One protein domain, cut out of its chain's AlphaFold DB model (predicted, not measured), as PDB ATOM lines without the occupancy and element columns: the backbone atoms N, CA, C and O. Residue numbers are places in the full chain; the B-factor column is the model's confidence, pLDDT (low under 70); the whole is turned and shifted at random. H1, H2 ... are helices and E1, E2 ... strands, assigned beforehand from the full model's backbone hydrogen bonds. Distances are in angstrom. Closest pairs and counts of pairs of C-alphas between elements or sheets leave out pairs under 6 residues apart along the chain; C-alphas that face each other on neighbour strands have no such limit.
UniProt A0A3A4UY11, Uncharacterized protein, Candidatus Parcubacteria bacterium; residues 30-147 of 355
ATOM      1  N   VAL A  30     189.290 205.568 173.893       58.16
ATOM      2  CA  VAL A  30     190.102 206.503 173.120       58.16
ATOM      3  C   VAL A  30     189.542 207.923 173.298       58.16
ATOM      4  O   VAL A  30     188.357 208.148 173.030       58.16
ATOM      5  N   PRO A  31     190.355 208.896 173.750       66.38
ATOM      6  CA  PRO A  31     189.896 210.260 173.986       66.38
ATOM      7  C   PRO A  31     189.463 210.952 172.684       66.38
ATOM      8  O   PRO A  31     190.283 211.149 171.791       66.38
ATOM      9  N   SER A  32     188.204 211.395 172.581       76.38
ATOM     10  CA  SER A  32     187.772 212.188 171.416       76.38
ATOM     11  C   SER A  32     188.493 213.543 171.370       76.38
ATOM     12  O   SER A  32     188.561 214.240 172.394       76.38
ATOM     13  N   LEU A  33     188.956 213.981 170.192       82.12
ATOM     14  CA  LEU A  33     189.626 215.281 170.037       82.12
ATOM     15  C   LEU A  33     188.680 216.432 170.385       82.12
ATOM     16  O   LEU A  33     189.107 217.458 170.920       82.12
ATOM     17  N   GLY A  34     187.382 216.259 170.119       85.38
ATOM     18  CA  GLY A  34     186.342 217.207 170.516       85.38
ATOM     19  C   GLY A  34     186.329 217.485 172.023       85.38
ATOM     20  O   GLY A  34     186.302 218.649 172.430       85.38
ATOM     21  N   LEU A  35     186.409 216.445 172.858       87.75
ATOM     22  CA  LEU A  35     186.472 216.605 174.315       87.75
ATOM     23  C   LEU A  35     187.796 217.219 174.776       87.75
ATOM     24  O   LEU A  35     187.775 218.061 175.670       87.75
ATOM     25  N   VAL A  36     188.924 216.884 174.144       88.75
ATOM     26  CA  VAL A  36     190.227 217.511 174.444       88.75
ATOM     27  C   VAL A  36     190.189 219.019 174.169       88.75
ATOM     28  O   VAL A  36     190.606 219.818 175.008       88.75
ATOM     29  N   LYS A  37     189.619 219.435 173.030       89.12
ATOM     30  CA  LYS A  37     189.424 220.857 172.699       89.12
ATOM     31  C   LYS A  37     188.559 221.561 173.741       89.12
ATOM     32  O   LYS A  37     188.932 222.626 174.227       89.12
ATOM     33  N   GLN A  38     187.433 220.954 174.116       91.12
ATOM     34  CA  GLN A  38     186.560 221.496 175.158       91.12
ATOM     35  C   GLN A  38     187.259 221.575 176.521       91.12
ATOM     36  O   GLN A  38     187.039 222.538 177.251       91.12
ATOM     37  N   LEU A  39     188.108 220.601 176.864       90.38
ATOM     38  CA  LEU A  39     188.878 220.604 178.107       90.38
ATOM     39  C   LEU A  39     189.886 221.759 178.138       90.38
ATOM     40  O   LEU A  39     190.007 222.429 179.161       90.38
ATOM     41  N   LEU A  40     190.573 222.033 177.026       89.38
ATOM     42  CA  LEU A  40     191.488 223.175 176.914       89.38
ATOM     43  C   LEU A  40     190.753 224.516 177.082       89.38
ATOM     44  O   LEU A  40     191.260 225.409 177.761       89.38
ATOM     45  N   GLU A  41     189.550 224.663 176.516       88.94
ATOM     46  CA  GLU A  41     188.721 225.859 176.735       88.94
ATOM     47  C   GLU A  41     188.230 225.966 178.188       88.94
ATOM     48  O   GLU A  41     188.282 227.043 178.781       88.94
ATOM     49  N   GLU A  42     187.800 224.857 178.801       86.94
ATOM     50  CA  GLU A  42     187.394 224.835 180.213       86.94
ATOM     51  C   GLU A  42     188.571 225.206 181.128       86.94
ATOM     52  O   GLU A  42     188.402 226.011 182.044       86.94
ATOM     53  N   GLY A  43     189.775 224.695 180.847       84.00
ATOM     54  CA  GLY A  43     191.009 225.075 181.536       84.00
ATOM     55  C   GLY A  43     191.235 226.585 181.505       84.00
ATOM     56  O   GLY A  43     191.386 227.214 182.555       84.00
ATOM     57  N   LYS A  44     191.125 227.203 180.327       83.06
ATOM     58  CA  LYS A  44     191.218 228.661 180.179       83.06
ATOM     59  C   LYS A  44     190.181 229.409 181.026       83.06
ATOM     60  O   LYS A  44     190.518 230.395 181.679       83.06
ATOM     61  N   VAL A  45     188.922 228.965 181.016       83.00
ATOM     62  CA  VAL A  45     187.826 229.609 181.765       83.00
ATOM     63  C   VAL A  45     188.039 229.493 183.276       83.00
ATOM     64  O   VAL A  45     187.844 230.467 184.007       83.00
ATOM     65  N   ARG A  46     188.454 228.319 183.759       77.62
ATOM     66  CA  ARG A  46     188.592 228.026 185.194       77.62
ATOM     67  C   ARG A  46     189.802 228.709 185.817       77.62
ATOM     68  O   ARG A  46     189.679 229.265 186.910       77.62
ATOM     69  N   PHE A  47     190.941 228.715 185.131       74.31
ATOM     70  CA  PHE A  47     192.182 229.302 185.646       74.31
ATOM     71  C   PHE A  47     192.300 230.795 185.329       74.31
ATOM     72  O   PHE A  47     193.045 231.504 185.997       74.31
ATOM     73  N   GLY A  48     191.510 231.299 184.377       63.22
ATOM     74  CA  GLY A  48     191.749 232.606 183.773       63.22
ATOM     75  C   GLY A  48     192.958 232.529 182.844       63.22
ATOM     76  O   GLY A  48     193.777 231.621 182.953       63.22
ATOM     77  N   GLY A  49     193.082 233.466 181.903       53.94
ATOM     78  CA  GLY A  49     194.239 233.567 181.004       53.94
ATOM     79  C   GLY A  49     195.518 233.991 181.733       53.94
ATOM     80  O   GLY A  49     196.128 234.985 181.350       53.94
ATOM     81  N   LEU A  50     195.877 233.287 182.811       49.19
ATOM     82  CA  LEU A  50     197.095 233.448 183.584       49.19
ATOM     83  C   LEU A  50     198.273 233.129 182.669       49.19
ATOM     84  O   LEU A  50     198.745 232.003 182.563       49.19
ATOM     85  N   HIS A  51     198.732 234.158 181.976       50.28
ATOM     86  CA  HIS A  51     200.078 234.209 181.457       50.28
ATOM     87  C   HIS A  51     200.990 234.522 182.634       50.28
ATOM     88  O   HIS A  51     200.839 235.583 183.235       50.28
ATOM     89  N   ASN A  52     201.902 233.611 182.977       44.78
ATOM     90  CA  ASN A  52     203.311 233.956 183.184       44.78
ATOM     91  C   ASN A  52     204.154 232.784 183.688       44.78
ATOM     92  O   ASN A  52     203.760 232.058 184.592       44.78
ATOM     93  N   GLY A  53     205.371 232.746 183.139       40.44
ATOM     94  CA  GLY A  53     206.599 232.452 183.873       40.44
ATOM     95  C   GLY A  53     206.888 230.982 184.135       40.44
ATOM     96  O   GLY A  53     206.363 230.399 185.066       40.44
ATOM     97  N   SER A  54     207.807 230.433 183.337       36.78
ATOM     98  CA  SER A  54     208.689 229.316 183.701       36.78
ATOM     99  C   SER A  54     208.046 228.090 184.364       36.78
ATOM    100  O   SER A  54     208.079 227.934 185.572       36.78
ATOM    101  N   GLY A  55     207.605 227.164 183.508       42.62
ATOM    102  CA  GLY A  55     207.874 225.735 183.690       42.62
ATOM    103  C   GLY A  55     207.125 225.003 184.799       42.62
ATOM    104  O   GLY A  55     207.564 225.016 185.929       42.62
ATOM    105  N   GLY A  56     206.100 224.241 184.398       44.47
ATOM    106  CA  GLY A  56     205.916 222.810 184.713       44.47
ATOM    107  C   GLY A  56     205.668 222.374 186.158       44.47
ATOM    108  O   GLY A  56     205.164 221.268 186.366       44.47
ATOM    109  N   ASP A  57     205.973 223.208 187.134       45.59
ATOM    110  CA  ASP A  57     205.665 222.941 188.514       45.59
ATOM    111  C   ASP A  57     204.208 223.296 188.736       45.59
ATOM    112  O   ASP A  57     203.665 224.265 188.194       45.59
ATOM    113  N   TYR A  58     203.545 222.459 189.530       48.00
ATOM    114  CA  TYR A  58     202.288 222.850 190.136       48.00
ATOM    115  C   TYR A  58     202.507 224.251 190.695       48.00
ATOM    116  O   TYR A  58     203.601 224.579 191.160       48.00
ATOM    117  N   TYR A  59     201.467 225.069 190.723       53.78
ATOM    118  CA  TYR A  59     201.477 226.297 191.508       53.78
ATOM    119  C   TYR A  59     201.524 225.983 193.030       53.78
ATOM    120  O   TYR A  59     200.791 226.582 193.814       53.78
ATOM    121  N   ASN A  60     202.340 225.003 193.433       42.16
ATOM    122  CA  ASN A  60     202.549 224.442 194.758       42.16
ATOM    123  C   ASN A  60     202.944 225.524 195.764       42.16
ATOM    124  O   ASN A  60     202.605 225.387 196.933       42.16
ATOM    125  N   ASP A  61     203.535 226.629 195.300       43.09
ATOM    126  CA  ASP A  61     203.965 227.732 196.163       43.09
ATOM    127  C   ASP A  61     203.066 228.976 196.079       43.09
ATOM    128  O   ASP A  61     203.352 229.986 196.721       43.09
ATOM    129  N   ILE A  62     201.962 228.934 195.317       44.53
ATOM    130  CA  ILE A  62     201.006 230.048 195.258       44.53
ATOM    131  C   ILE A  62     199.729 229.650 196.011       44.53
ATOM    132  O   ILE A  62     198.954 228.841 195.497       44.53
ATOM    133  N   PRO A  63     199.434 230.263 197.176       41.53
ATOM    134  CA  PRO A  63     198.271 229.956 198.022       41.53
ATOM    135  C   PRO A  63     196.881 230.069 197.358       41.53
ATOM    136  O   PRO A  63     195.881 229.781 198.002       41.53
ATOM    137  N   ASN A  64     196.805 230.475 196.087       48.25
ATOM    138  CA  ASN A  64     195.575 230.716 195.326       48.25
ATOM    139  C   ASN A  64     195.500 229.916 194.011       48.25
ATOM    140  O   ASN A  64     194.756 230.291 193.099       48.25
ATOM    141  N   SER A  65     196.278 228.841 193.871       56.47
ATOM    142  CA  SER A  65     196.186 227.972 192.699       56.47
ATOM    143  C   SER A  65     194.812 227.300 192.616       56.47
ATOM    144  O   SER A  65     194.330 226.668 193.556       56.47
ATOM    145  N   ARG A  66     194.120 227.505 191.489       66.56
ATOM    146  CA  ARG A  66     192.730 227.071 191.299       66.56
ATOM    147  C   ARG A  66     192.657 225.583 190.961       66.56
ATOM    148  O   ARG A  66     192.402 225.234 189.820       66.56
ATOM    149  N   VAL A  67     192.839 224.695 191.931       75.19
ATOM    150  CA  VAL A  67     192.563 223.266 191.715       75.19
ATOM    151  C   VAL A  67     191.051 223.033 191.681       75.19
ATOM    152  O   VAL A  67     190.318 223.526 192.539       75.19
ATOM    153  N   THR A  68     190.556 222.298 190.684       81.06
ATOM    154  CA  THR A  68     189.113 222.037 190.533       81.06
ATOM    155  C   THR A  68     188.870 220.567 190.222       81.06
ATOM    156  O   THR A  68     189.597 219.987 189.421       81.06
ATOM    157  N   LYS A  69     187.830 219.957 190.800       85.38
ATOM    158  CA  LYS A  69     187.428 218.594 190.425       85.38
ATOM    159  C   LYS A  69     187.074 218.539 188.933       85.38
ATOM    160  O   LYS A  69     186.355 219.413 188.446       85.38
ATOM    161  N   LEU A  70     187.537 217.507 188.230       86.19
ATOM    162  CA  LEU A  70     187.241 217.302 186.815       86.19
ATOM    163  C   LEU A  70     185.718 217.182 186.600       86.19
ATOM    164  O   LEU A  70     185.067 216.352 187.245       86.19
ATOM    165  N   PRO A  71     185.121 217.989 185.705       85.12
ATOM    166  CA  PRO A  71     183.720 217.829 185.330       85.12
ATOM    167  C   PRO A  71     183.429 216.432 184.762       85.12
ATOM    168  O   PRO A  71     184.163 215.950 183.905       85.12
ATOM    169  N   ALA A  72     182.303 215.824 185.157       83.75
ATOM    170  CA  ALA A  72     181.936 214.453 184.767       83.75
ATOM    171  C   ALA A  72     181.890 214.218 183.243       83.75
ATOM    172  O   ALA A  72     182.191 213.124 182.782       83.75
ATOM    173  N   LYS A  73     181.589 215.261 182.450       85.44
ATOM    174  CA  LYS A  73     181.619 215.209 180.975       85.44
ATOM    175  C   LYS A  73     182.991 214.835 180.390       85.44
ATOM    176  O   LYS A  73     183.059 214.430 179.239       85.44
ATOM    177  N   PHE A  74     184.069 214.992 181.161       86.56
ATOM    178  CA  PHE A  74     185.440 214.682 180.756       86.56
ATOM    179  C   PHE A  74     185.969 213.370 181.349       86.56
ATOM    180  O   PHE A  74     187.140 213.070 181.152       86.56
ATOM    181  N   ALA A  75     185.145 212.578 182.043       80.12
ATOM    182  CA  ALA A  75     185.582 211.314 182.648       80.12
ATOM    183  C   ALA A  75     186.160 210.324 181.616       80.12
ATOM    184  O   ALA A  75     187.066 209.566 181.916       80.12
ATOM    185  N   SER A  76     185.718 210.375 180.359       77.56
ATOM    186  CA  SER A  76     186.285 209.557 179.278       77.56
ATOM    187  C   SER A  76     187.715 209.948 178.867       77.56
ATOM    188  O   SER A  76     188.322 209.252 178.063       77.56
ATOM    189  N   LEU A  77     188.240 211.085 179.344       81.06
ATOM    190  CA  LEU A  77     189.624 211.519 179.108       81.06
ATOM    191  C   LEU A  77     190.596 210.935 180.147       81.06
ATOM    192  O   LEU A  77     191.807 211.072 180.017       81.06
ATOM    193  N   THR A  78     190.088 210.290 181.194       74.75
ATOM    194  CA  THR A  78     190.905 209.690 182.244       74.75
ATOM    195  C   THR A  78     190.943 208.186 182.009       74.75
ATOM    196  O   THR A  78     189.960 207.494 182.238       74.75
ATOM    197  N   LEU A  79     192.045 207.698 181.437       68.62
ATOM    198  CA  LEU A  79     192.223 206.302 181.029       68.62
ATOM    199  C   LEU A  79     192.219 205.381 182.270       68.62
ATOM    200  O   LEU A  79     193.213 205.360 182.996       68.62
ATOM    201  N   GLY A  80     191.137 204.639 182.530       55.28
ATOM    202  CA  GLY A  80     191.075 203.622 183.594       55.28
ATOM    203  C   GLY A  80     189.680 203.379 184.190       55.28
ATOM    204  O   GLY A  80     188.790 204.216 184.049       55.28
ATOM    205  N   ASP A  81     189.531 202.231 184.863       41.56
ATOM    206  CA  ASP A  81     188.304 201.770 185.543       41.56
ATOM    207  C   ASP A  81     188.087 202.401 186.924       41.56
ATOM    208  O   ASP A  81     187.027 202.224 187.519       41.56
ATOM    209  N   ASP A  82     189.070 203.143 187.442       46.00
ATOM    210  CA  ASP A  82     188.956 203.783 188.745       46.00
ATOM    211  C   ASP A  82     188.339 205.183 188.586       46.00
ATOM    212  O   ASP A  82     188.982 206.084 188.037       46.00
ATOM    213  N   PRO A  83     187.106 205.438 189.065       45.12
ATOM    214  CA  PRO A  83     186.497 206.769 189.065       45.12
ATOM    215  C   PRO A  83     187.157 207.715 190.090       45.12
ATOM    216  O   PRO A  83     186.541 208.705 190.516       45.12
ATOM    217  N   GLU A  84     188.387 207.413 190.517       53.28
ATOM    218  CA  GLU A  84     189.160 208.230 191.433       53.28
ATOM    219  C   GLU A  84     189.272 209.648 190.888       53.28
ATOM    220  O   GLU A  84     189.434 209.918 189.698       53.28
ATOM    221  N   LYS A  85     189.008 210.590 191.787       75.50
ATOM    222  CA  LYS A  85     188.625 211.956 191.457       75.50
ATOM    223  C   LYS A  85     189.791 212.647 190.758       75.50
ATOM    224  O   LYS A  85     190.658 213.187 191.426       75.50
ATOM    225  N   TYR A  86     189.766 212.713 189.434       85.06
ATOM    226  CA  TYR A  86     190.718 213.562 188.738       85.06
ATOM    227  C   TYR A  86     190.452 215.029 189.056       85.06
ATOM    228  O   TYR A  86     189.306 215.497 189.132       85.06
ATOM    229  N   PHE A  87     191.536 215.768 189.205       85.88
ATOM    230  CA  PHE A  87     191.555 217.200 189.387       85.88
ATOM    231  C   PHE A  87     192.169 217.850 188.162       85.88
ATOM    232  O   PHE A  87     193.179 217.414 187.621       85.88
ATOM    233  N   LEU A  88     191.550 218.937 187.741       87.06
ATOM    234  CA  LEU A  88     192.156 219.902 186.855       87.06
ATOM    235  C   LEU A  88     193.108 220.753 187.707       87.06
ATOM    236  O   LEU A  88     192.639 221.533 188.541       87.06
ATOM    237  N   VAL A  89     194.417 220.562 187.536       85.12
ATOM    238  CA  VAL A  89     195.448 221.140 188.429       85.12
ATOM    239  C   VAL A  89     196.284 222.235 187.772       85.12
ATOM    240  O   VAL A  89     196.873 223.061 188.466       85.12
ATOM    241  N   TYR A  90     196.329 222.272 186.438       83.06
ATOM    242  CA  TYR A  90     197.162 223.219 185.700       83.06
ATOM    243  C   TYR A  90     196.605 223.512 184.304       83.06
ATOM    244  O   TYR A  90     196.089 222.621 183.626       83.06
ATOM    245  N   TYR A  91     196.755 224.765 183.873       85.38
ATOM    246  CA  TYR A  91     196.508 225.232 182.512       85.38
ATOM    247  C   TYR A  91     197.581 226.259 182.128       85.38
ATOM    248  O   TYR A  91     197.948 227.096 182.950       85.38
ATOM    249  N   ASP A  92     198.051 226.219 180.882       82.69
ATOM    250  CA  ASP A  92     199.027 227.171 180.341       82.69
ATOM    251  C   ASP A  92     198.736 227.468 178.864       82.69
ATOM    252  O   ASP A  92     198.428 226.563 178.084       82.69
ATOM    253  N   ASP A  93     198.832 228.738 178.471       84.62
ATOM    254  CA  ASP A  93     198.636 229.207 177.096       84.62
ATOM    255  C   ASP A  93     199.911 229.892 176.597       84.62
ATOM    256  O   ASP A  93     200.191 231.052 176.913       84.62
ATOM    257  N   ARG A  94     200.678 229.164 175.779       83.06
ATOM    258  CA  ARG A  94     201.954 229.616 175.208       83.06
ATOM    259  C   ARG A  94     201.857 230.043 173.752       83.06
ATOM    260  O   ARG A  94     202.851 230.013 173.034       83.06
ATOM    261  N   ARG A  95     200.674 230.410 173.257       82.50
ATOM    262  CA  ARG A  95     200.503 230.775 171.835       82.50
ATOM    263  C   ARG A  95     201.113 232.132 171.454       82.50
ATOM    264  O   ARG A  95     201.195 232.440 170.271       82.50
ATOM    265  N   SER A  96     201.551 232.930 172.429       80.56
ATOM    266  CA  SER A  96     202.256 234.196 172.189       80.56
ATOM    267  C   SER A  96     203.608 233.988 171.491       80.56
ATOM    268  O   SER A  96     204.313 233.010 171.749       80.56
ATOM    269  N   SER A  97     204.012 234.958 170.667       80.31
ATOM    270  CA  SER A  97     205.327 234.998 170.013       80.31
ATOM    271  C   SER A  97     206.501 235.104 170.993       80.31
ATOM    272  O   SER A  97     207.627 234.804 170.605       80.31
ATOM    273  N   TYR A  98     206.242 235.473 172.254       81.38
ATOM    274  CA  TYR A  98     207.231 235.475 173.339       81.38
ATOM    275  C   TYR A  98     207.856 234.092 173.584       81.38
ATOM    276  O   TYR A  98     209.018 233.995 173.972       81.38
ATOM    277  N   PHE A  99     207.100 233.013 173.366       80.81
ATOM    278  CA  PHE A  99     207.591 231.658 173.594       80.81
ATOM    279  C   PHE A  99     208.352 231.127 172.377       80.81
ATOM    280  O   PHE A  99     207.987 231.398 171.225       80.81
ATOM    281  N   ALA A 100     209.391 230.333 172.657       80.00
ATOM    282  CA  ALA A 100     210.201 229.674 171.644       80.00
ATOM    283  C   ALA A 100     209.327 228.829 170.708       80.00
ATOM    284  O   ALA A 100     208.410 228.128 171.154       80.00
ATOM    285  N   GLU A 101     209.633 228.899 169.419       77.25
ATOM    286  CA  GLU A 101     209.085 228.004 168.401       77.25
ATOM    287  C   GLU A 101     209.315 226.534 168.816       77.25
ATOM    288  O   GLU A 101     210.311 226.210 169.466       77.25
ATOM    289  N   GLY A 102     208.335 225.667 168.582       73.62
ATOM    290  CA  GLY A 102     208.245 224.301 169.113       73.62
ATOM    291  C   GLY A 102     207.613 224.190 170.512       73.62
ATOM    292  O   GLY A 102     207.115 223.128 170.909       73.62
ATOM    293  N   THR A 103     207.578 225.271 171.302       76.38
ATOM    294  CA  THR A 103     207.023 225.256 172.676       76.38
ATOM    295  C   THR A 103     205.623 225.856 172.788       76.38
ATOM    296  O   THR A 103     204.997 225.761 173.852       76.38
ATOM    297  N   ARG A 104     205.112 226.426 171.694       80.88
ATOM    298  CA  ARG A 104     203.819 227.110 171.644       80.88
ATOM    299  C   ARG A 104     202.653 226.122 171.765       80.88
ATOM    300  O   ARG A 104     202.838 224.904 171.677       80.88
ATOM    301  N   GLY A 105     201.468 226.666 172.040       84.56
ATOM    302  CA  GLY A 105     200.218 225.918 172.213       84.56
ATOM    303  C   GLY A 105     199.622 226.031 173.616       84.56
ATOM    304  O   GLY A 105     200.238 226.578 174.536       84.56
ATOM    305  N   ARG A 106     198.401 225.519 173.771       86.94
ATOM    306  CA  ARG A 106     197.718 225.395 175.064       86.94
ATOM    307  C   ARG A 106     197.974 224.043 175.700       86.94
ATOM    308  O   ARG A 106     198.151 223.050 174.995       86.94
ATOM    309  N   ARG A 107     197.982 224.005 177.027       88.56
ATOM    310  CA  ARG A 107     198.243 222.803 177.818       88.56
ATOM    311  C   ARG A 107     197.302 222.749 179.002       88.56
ATOM    312  O   ARG A 107     197.014 223.779 179.604       88.56
ATOM    313  N   VAL A 108     196.862 221.551 179.345       88.75
ATOM    314  CA  VAL A 108     196.037 221.291 180.520       88.75
ATOM    315  C   VAL A 108     196.492 219.995 181.173       88.75
ATOM    316  O   VAL A 108     196.788 219.036 180.466       88.75
ATOM    317  N   CYS A 109     196.579 219.976 182.502       89.56
ATOM    318  CA  CYS A 109     196.961 218.795 183.271       89.56
ATOM    319  C   CYS A 109     195.791 218.319 184.131       89.56
ATOM    320  O   CYS A 109     195.214 219.096 184.903       89.56
ATOM    321  N   LEU A 110     195.475 217.038 183.990       88.94
ATOM    322  CA  LEU A 110     194.607 216.281 184.877       88.94
ATOM    323  C   LEU A 110     195.484 215.471 185.824       88.94
ATOM    324  O   LEU A 110     196.438 214.859 185.362       88.94
ATOM    325  N   SER A 111     195.159 215.426 187.109       87.25
ATOM    326  CA  SER A 111     195.933 214.681 188.106       87.25
ATOM    327  C   SER A 111     195.025 213.898 189.043       87.25
ATOM    328  O   SER A 111     193.927 214.360 189.354       87.25
ATOM    329  N   THR A 112     195.474 212.734 189.508       84.50
ATOM    330  CA  THR A 112     194.798 211.977 190.576       84.50
ATOM    331  C   THR A 112     194.925 212.648 191.949       84.50
ATOM    332  O   THR A 112     194.134 212.362 192.842       84.50
ATOM    333  N   GLN A 113     195.861 213.590 192.115       81.06
ATOM    334  CA  GLN A 113     196.073 214.351 193.353       81.06
ATOM    335  C   GLN A 113     195.851 215.853 193.122       81.06
ATOM    336  O   GLN A 113     196.028 216.356 192.010       81.06
ATOM    337  N   GLN A 114     195.478 216.606 194.163       80.44
ATOM    338  CA  GLN A 114     195.337 218.063 194.036       80.44
ATOM    339  C   GLN A 114     196.703 218.746 194.009       80.44
ATOM    340  O   GLN A 114     196.862 219.783 193.359       80.44
ATOM    341  N   ARG A 115     197.685 218.170 194.711       73.88
ATOM    342  CA  ARG A 115     199.068 218.654 194.774       73.88
ATOM    343  C   ARG A 115     200.051 217.501 194.599       73.88
ATOM    344  O   ARG A 115     199.821 216.405 195.094       73.88
ATOM    345  N   LYS A 116     201.184 217.765 193.942       68.19
ATOM    346  CA  LYS A 116     202.291 216.797 193.858       68.19
ATOM    347  C   LYS A 116     202.779 216.428 195.260       68.19
ATOM    348  O   LYS A 116     203.233 217.307 195.989       68.19
ATOM    349  N   GLY A 117     202.752 215.138 195.595       66.25
ATOM    350  CA  GLY A 117     203.227 214.635 196.888       66.25
ATOM    351  C   GLY A 117     202.264 214.893 198.047       66.25
ATOM    352  O   GLY A 117     202.697 214.899 199.194       66.25
ATOM    353  N   GLU A 118     200.981 215.134 197.755       67.44
ATOM    354  CA  GLU A 118     199.923 215.214 198.770       67.44
ATOM    355  C   GLU A 118     199.701 213.867 199.470       67.44
ATOM    356  O   GLU A 118     199.386 213.837 200.660       67.44
ATOM    357  N   SER A 119     199.911 212.762 198.752       68.69
ATOM    358  CA  SER A 119     199.937 211.415 199.315       68.69
ATOM    359  C   SER A 119     201.085 210.582 198.740       68.69
ATOM    360  O   SER A 119     201.732 210.965 197.760       68.69
ATOM    361  N   ASN A 120     201.328 209.434 199.375       66.25
ATOM    362  CA  ASN A 120     202.249 208.403 198.888       66.25
ATOM    363  C   ASN A 120     201.587 207.468 197.860       66.25
ATOM    364  O   ASN A 120     202.214 206.513 197.412       66.25
ATOM    365  N   ASP A 121     200.324 207.714 197.499       70.69
ATOM    366  CA  ASP A 121     199.646 206.918 196.481       70.69
ATOM    367  C   ASP A 121     200.273 207.171 195.107       70.69
ATOM    368  O   ASP A 121     200.936 208.188 194.869       70.69
ATOM    369  N   ARG A 122     200.015 206.256 194.169       77.81
ATOM    370  CA  ARG A 122     200.413 206.420 192.771       77.81
ATOM    371  C   ARG A 122     199.842 207.727 192.220       77.81
ATOM    372  O   ARG A 122     198.630 207.907 192.092       77.81
ATOM    373  N   LEU A 123     200.733 208.635 191.845       82.00
ATOM    374  CA  LEU A 123     200.379 209.864 191.156       82.00
ATOM    375  C   LEU A 123     200.299 209.568 189.661       82.00
ATOM    376  O   LEU A 123     201.279 209.113 189.070       82.00
ATOM    377  N   ARG A 124     199.161 209.879 189.044       85.88
ATOM    378  CA  ARG A 124     198.982 209.844 187.590       85.88
ATOM    379  C   ARG A 124     198.568 211.220 187.098       85.88
ATOM    380  O   ARG A 124     197.582 211.786 187.564       85.88
ATOM    381  N   GLU A 125     199.292 211.714 186.103       86.81
ATOM    382  CA  GLU A 125     199.041 212.983 185.435       86.81
ATOM    383  C   GLU A 125     198.809 212.760 183.945       86.81
ATOM    384  O   GLU A 125     199.605 212.112 183.271       86.81
ATOM    385  N   ILE A 126     197.729 213.327 183.415       88.94
ATOM    386  CA  ILE A 126     197.415 213.314 181.989       88.94
ATOM    387  C   ILE A 126     197.471 214.752 181.492       88.94
ATOM    388  O   ILE A 126     196.646 215.594 181.854       88.94
ATOM    389  N   ILE A 127     198.456 215.036 180.653       89.69
ATOM    390  CA  ILE A 127     198.702 216.353 180.086       89.69
ATOM    391  C   ILE A 127     198.244 216.343 178.635       89.69
ATOM    392  O   ILE A 127     198.845 215.687 177.786       89.69
ATOM    393  N   TYR A 128     197.212 217.124 178.334       90.75
ATOM    394  CA  TYR A 128     196.801 217.386 176.961       90.75
ATOM    395  C   TYR A 128     197.433 218.676 176.471       90.75
ATOM    396  O   TYR A 128     197.360 219.712 177.139       90.75
ATOM    397  N   ARG A 129     198.032 218.624 175.284       88.69
ATOM    398  CA  ARG A 129     198.707 219.757 174.660       88.69
ATOM    399  C   ARG A 129     198.262 219.927 173.213       88.69
ATOM    400  O   ARG A 129     198.253 218.982 172.439       88.69
ATOM    401  N   GLU A 130     197.964 221.164 172.848       87.44
ATOM    402  CA  GLU A 130     197.852 221.597 171.456       87.44
ATOM    403  C   GLU A 130     199.264 221.705 170.854       87.44
ATOM    404  O   GLU A 130     200.140 222.367 171.426       87.44
ATOM    405  N   GLY A 131     199.501 220.996 169.752       70.81
ATOM    406  CA  GLY A 131     200.738 221.035 168.977       70.81
ATOM    407  C   GLY A 131     200.849 222.291 168.112       70.81
ATOM    408  O   GLY A 131     199.969 223.153 168.105       70.81
ATOM    409  N   GLU A 132     201.959 222.413 167.385       63.12
ATOM    410  CA  GLU A 132     202.110 223.470 166.383       63.12
ATOM    411  C   GLU A 132     201.408 223.057 165.080       63.12
ATOM    412  O   GLU A 132     201.638 221.972 164.554       63.12
ATOM    413  N   GLY A 133     200.518 223.922 164.581       55.53
ATOM    414  CA  GLY A 133     199.578 223.598 163.501       55.53
ATOM    415  C   GLY A 133     198.201 223.176 164.033       55.53
ATOM    416  O   GLY A 133     198.074 222.593 165.102       55.53
ATOM    417  N   SER A 134     197.130 223.499 163.305       52.25
ATOM    418  CA  SER A 134     195.737 223.437 163.792       52.25
ATOM    419  C   SER A 134     195.148 222.026 163.990       52.25
ATOM    420  O   SER A 134     193.946 221.909 164.244       52.25
ATOM    421  N   GLN A 135     195.948 220.958 163.874       59.12
ATOM    422  CA  GLN A 135     195.449 219.576 163.880       59.12
ATOM    423  C   GLN A 135     196.231 218.574 164.744       59.12
ATOM    424  O   GLN A 135     195.700 217.498 164.990       59.12
ATOM    425  N   ALA A 136     197.420 218.904 165.257       70.38
ATOM    426  CA  ALA A 136     198.169 217.981 166.113       70.38
ATOM    427  C   ALA A 136     197.843 218.233 167.592       70.38
ATOM    428  O   ALA A 136     198.035 219.341 168.092       70.38
ATOM    429  N   TYR A 137     197.370 217.214 168.308       85.88
ATOM    430  CA  TYR A 137     197.257 217.234 169.768       85.88
ATOM    431  C   TYR A 137     198.108 216.114 170.340       85.88
ATOM    432  O   TYR A 137     198.080 215.002 169.829       85.88
ATOM    433  N   ASN A 138     198.817 216.395 171.426       87.56
ATOM    434  CA  ASN A 138     199.591 215.394 172.143       87.56
ATOM    435  C   ASN A 138     198.961 215.125 173.503       87.56
ATOM    436  O   ASN A 138     198.454 216.034 174.168       87.56
ATOM    437  N   MET A 139     199.030 213.869 173.918       87.50
ATOM    438  CA  MET A 139     198.665 213.415 175.248       87.50
ATOM    439  C   MET A 139     199.910 212.825 175.898       87.50
ATOM    440  O   MET A 139     200.488 211.873 175.381       87.50
ATOM    441  N   THR A 140     200.320 213.380 177.029       89.19
ATOM    442  CA  THR A 140     201.403 212.836 177.846       89.19
ATOM    443  C   THR A 140     200.812 212.263 179.120       89.19
ATOM    444  O   THR A 140     200.114 212.973 179.839       89.19
ATOM    445  N   ILE A 141     201.077 210.993 179.395       88.25
ATOM    446  CA  ILE A 141     200.713 210.335 180.647       88.25
ATOM    447  C   ILE A 141     201.993 210.208 181.457       88.25
ATOM    448  O   ILE A 141     202.900 209.497 181.033       88.25
ATOM    449  N   ASN A 142     202.061 210.891 182.592       88.00
ATOM    450  CA  ASN A 142     203.116 210.687 183.573       88.00
ATOM    451  C   ASN A 142     202.544 209.885 184.726       88.00
ATOM    452  O   ASN A 142     201.459 210.192 185.223       88.00
ATOM    453  N   GLU A 143     203.288 208.902 185.190       85.31
ATOM    454  CA  GLU A 143     202.946 208.174 186.393       85.31
ATOM    455  C   GLU A 143     204.159 208.083 187.299       85.31
ATOM    456  O   GLU A 143     205.294 207.998 186.836       85.31
ATOM    457  N   SER A 144     203.920 208.119 188.601       82.88
ATOM    458  CA  SER A 144     204.981 207.969 189.583       82.88
ATOM    459  C   SER A 144     204.457 207.307 190.839       82.88
ATOM    460  O   SER A 144     203.346 207.586 191.291       82.88
ATOM    461  N   VAL A 145     205.283 206.440 191.401       76.62
ATOM    462  CA  VAL A 145     205.108 205.885 192.734       76.62
ATOM    463  C   VAL A 145     206.288 206.345 193.567       76.62
ATOM    464  O   VAL A 145     207.453 206.197 193.183       76.62
ATOM    465  N   LYS A 146     205.978 206.962 194.701       68.94
ATOM    466  CA  LYS A 146     206.955 207.195 195.754       68.94
ATOM    467  C   LYS A 146     206.640 206.179 196.828       68.94
ATOM    468  O   LYS A 146     205.626 206.321 197.504       68.94
ATOM    469  N   GLU A 147     207.475 205.161 196.974       63.75
ATOM    470  CA  GLU A 147     207.362 204.351 198.176       63.75
ATOM    471  C   GLU A 147     207.768 205.213 199.373       63.75
ATOM    472  O   GLU A 147     208.691 206.036 199.293       63.75
TER     473      GLU A 147
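Overview. This is residues 30 to 147 of the 355 residues of an uncharacterized protein of Candidatus Parcubacteria bacterium (UniProt A0A3A4UY11). A twisted antiparallel sheet, E1 E2 E3 E4, has helix H1 laid across one face; short H2 packs on H1, off the sheet. The strands form a meander, each the neighbour of the one before. The 118 printed residues, ordered H1 H2 E1 E2 E3 E4, are mixed, under half in named elements; compact, radius of gyration of the C-alphas 14.0 A, spans 40 by 34 by 25 A.

Arrangement. E1, residues 87 to 93, and E2, 106 to 111, form a hairpin, as do E2 and E3, 123 to 130, and E3 and E4, 137 to 146. Within hydrogen-bond range are N 89 and O 109, 3.1 A, N 110 and O 126, 2.8 A, and N 127 and O 140, 2.8 A. H1, residues 33 to 47, is on the sheet, height 8.4 A, across the strands; its closest C-alphas to E1 are Gly 43 and Tyr 91, 5.6 A. With residues 35 to 39 alone it touches H2, residues 72 to 77, closest C-alphas Leu 35 and Phe 74, 6.8 A. Every O i to N i+4 pair is within range in H1, 0 of 2 in H2, where 2 of 3 O i to N i+3 pairs are.

Along the chain. H1, 21.1 A long from first to last C-alpha, begins at C-alpha 33 (189.626, 215.281, 170.037); E4, 29.5 A, ends at C-alpha 146 (206.955, 207.195, 195.754).

Size, cuts and confidence. The printed part has no cut. Links H1 to H2, E1 to E2 and E2 to E3 are long. Among residues with pLDDT under 70 are 48 to 66.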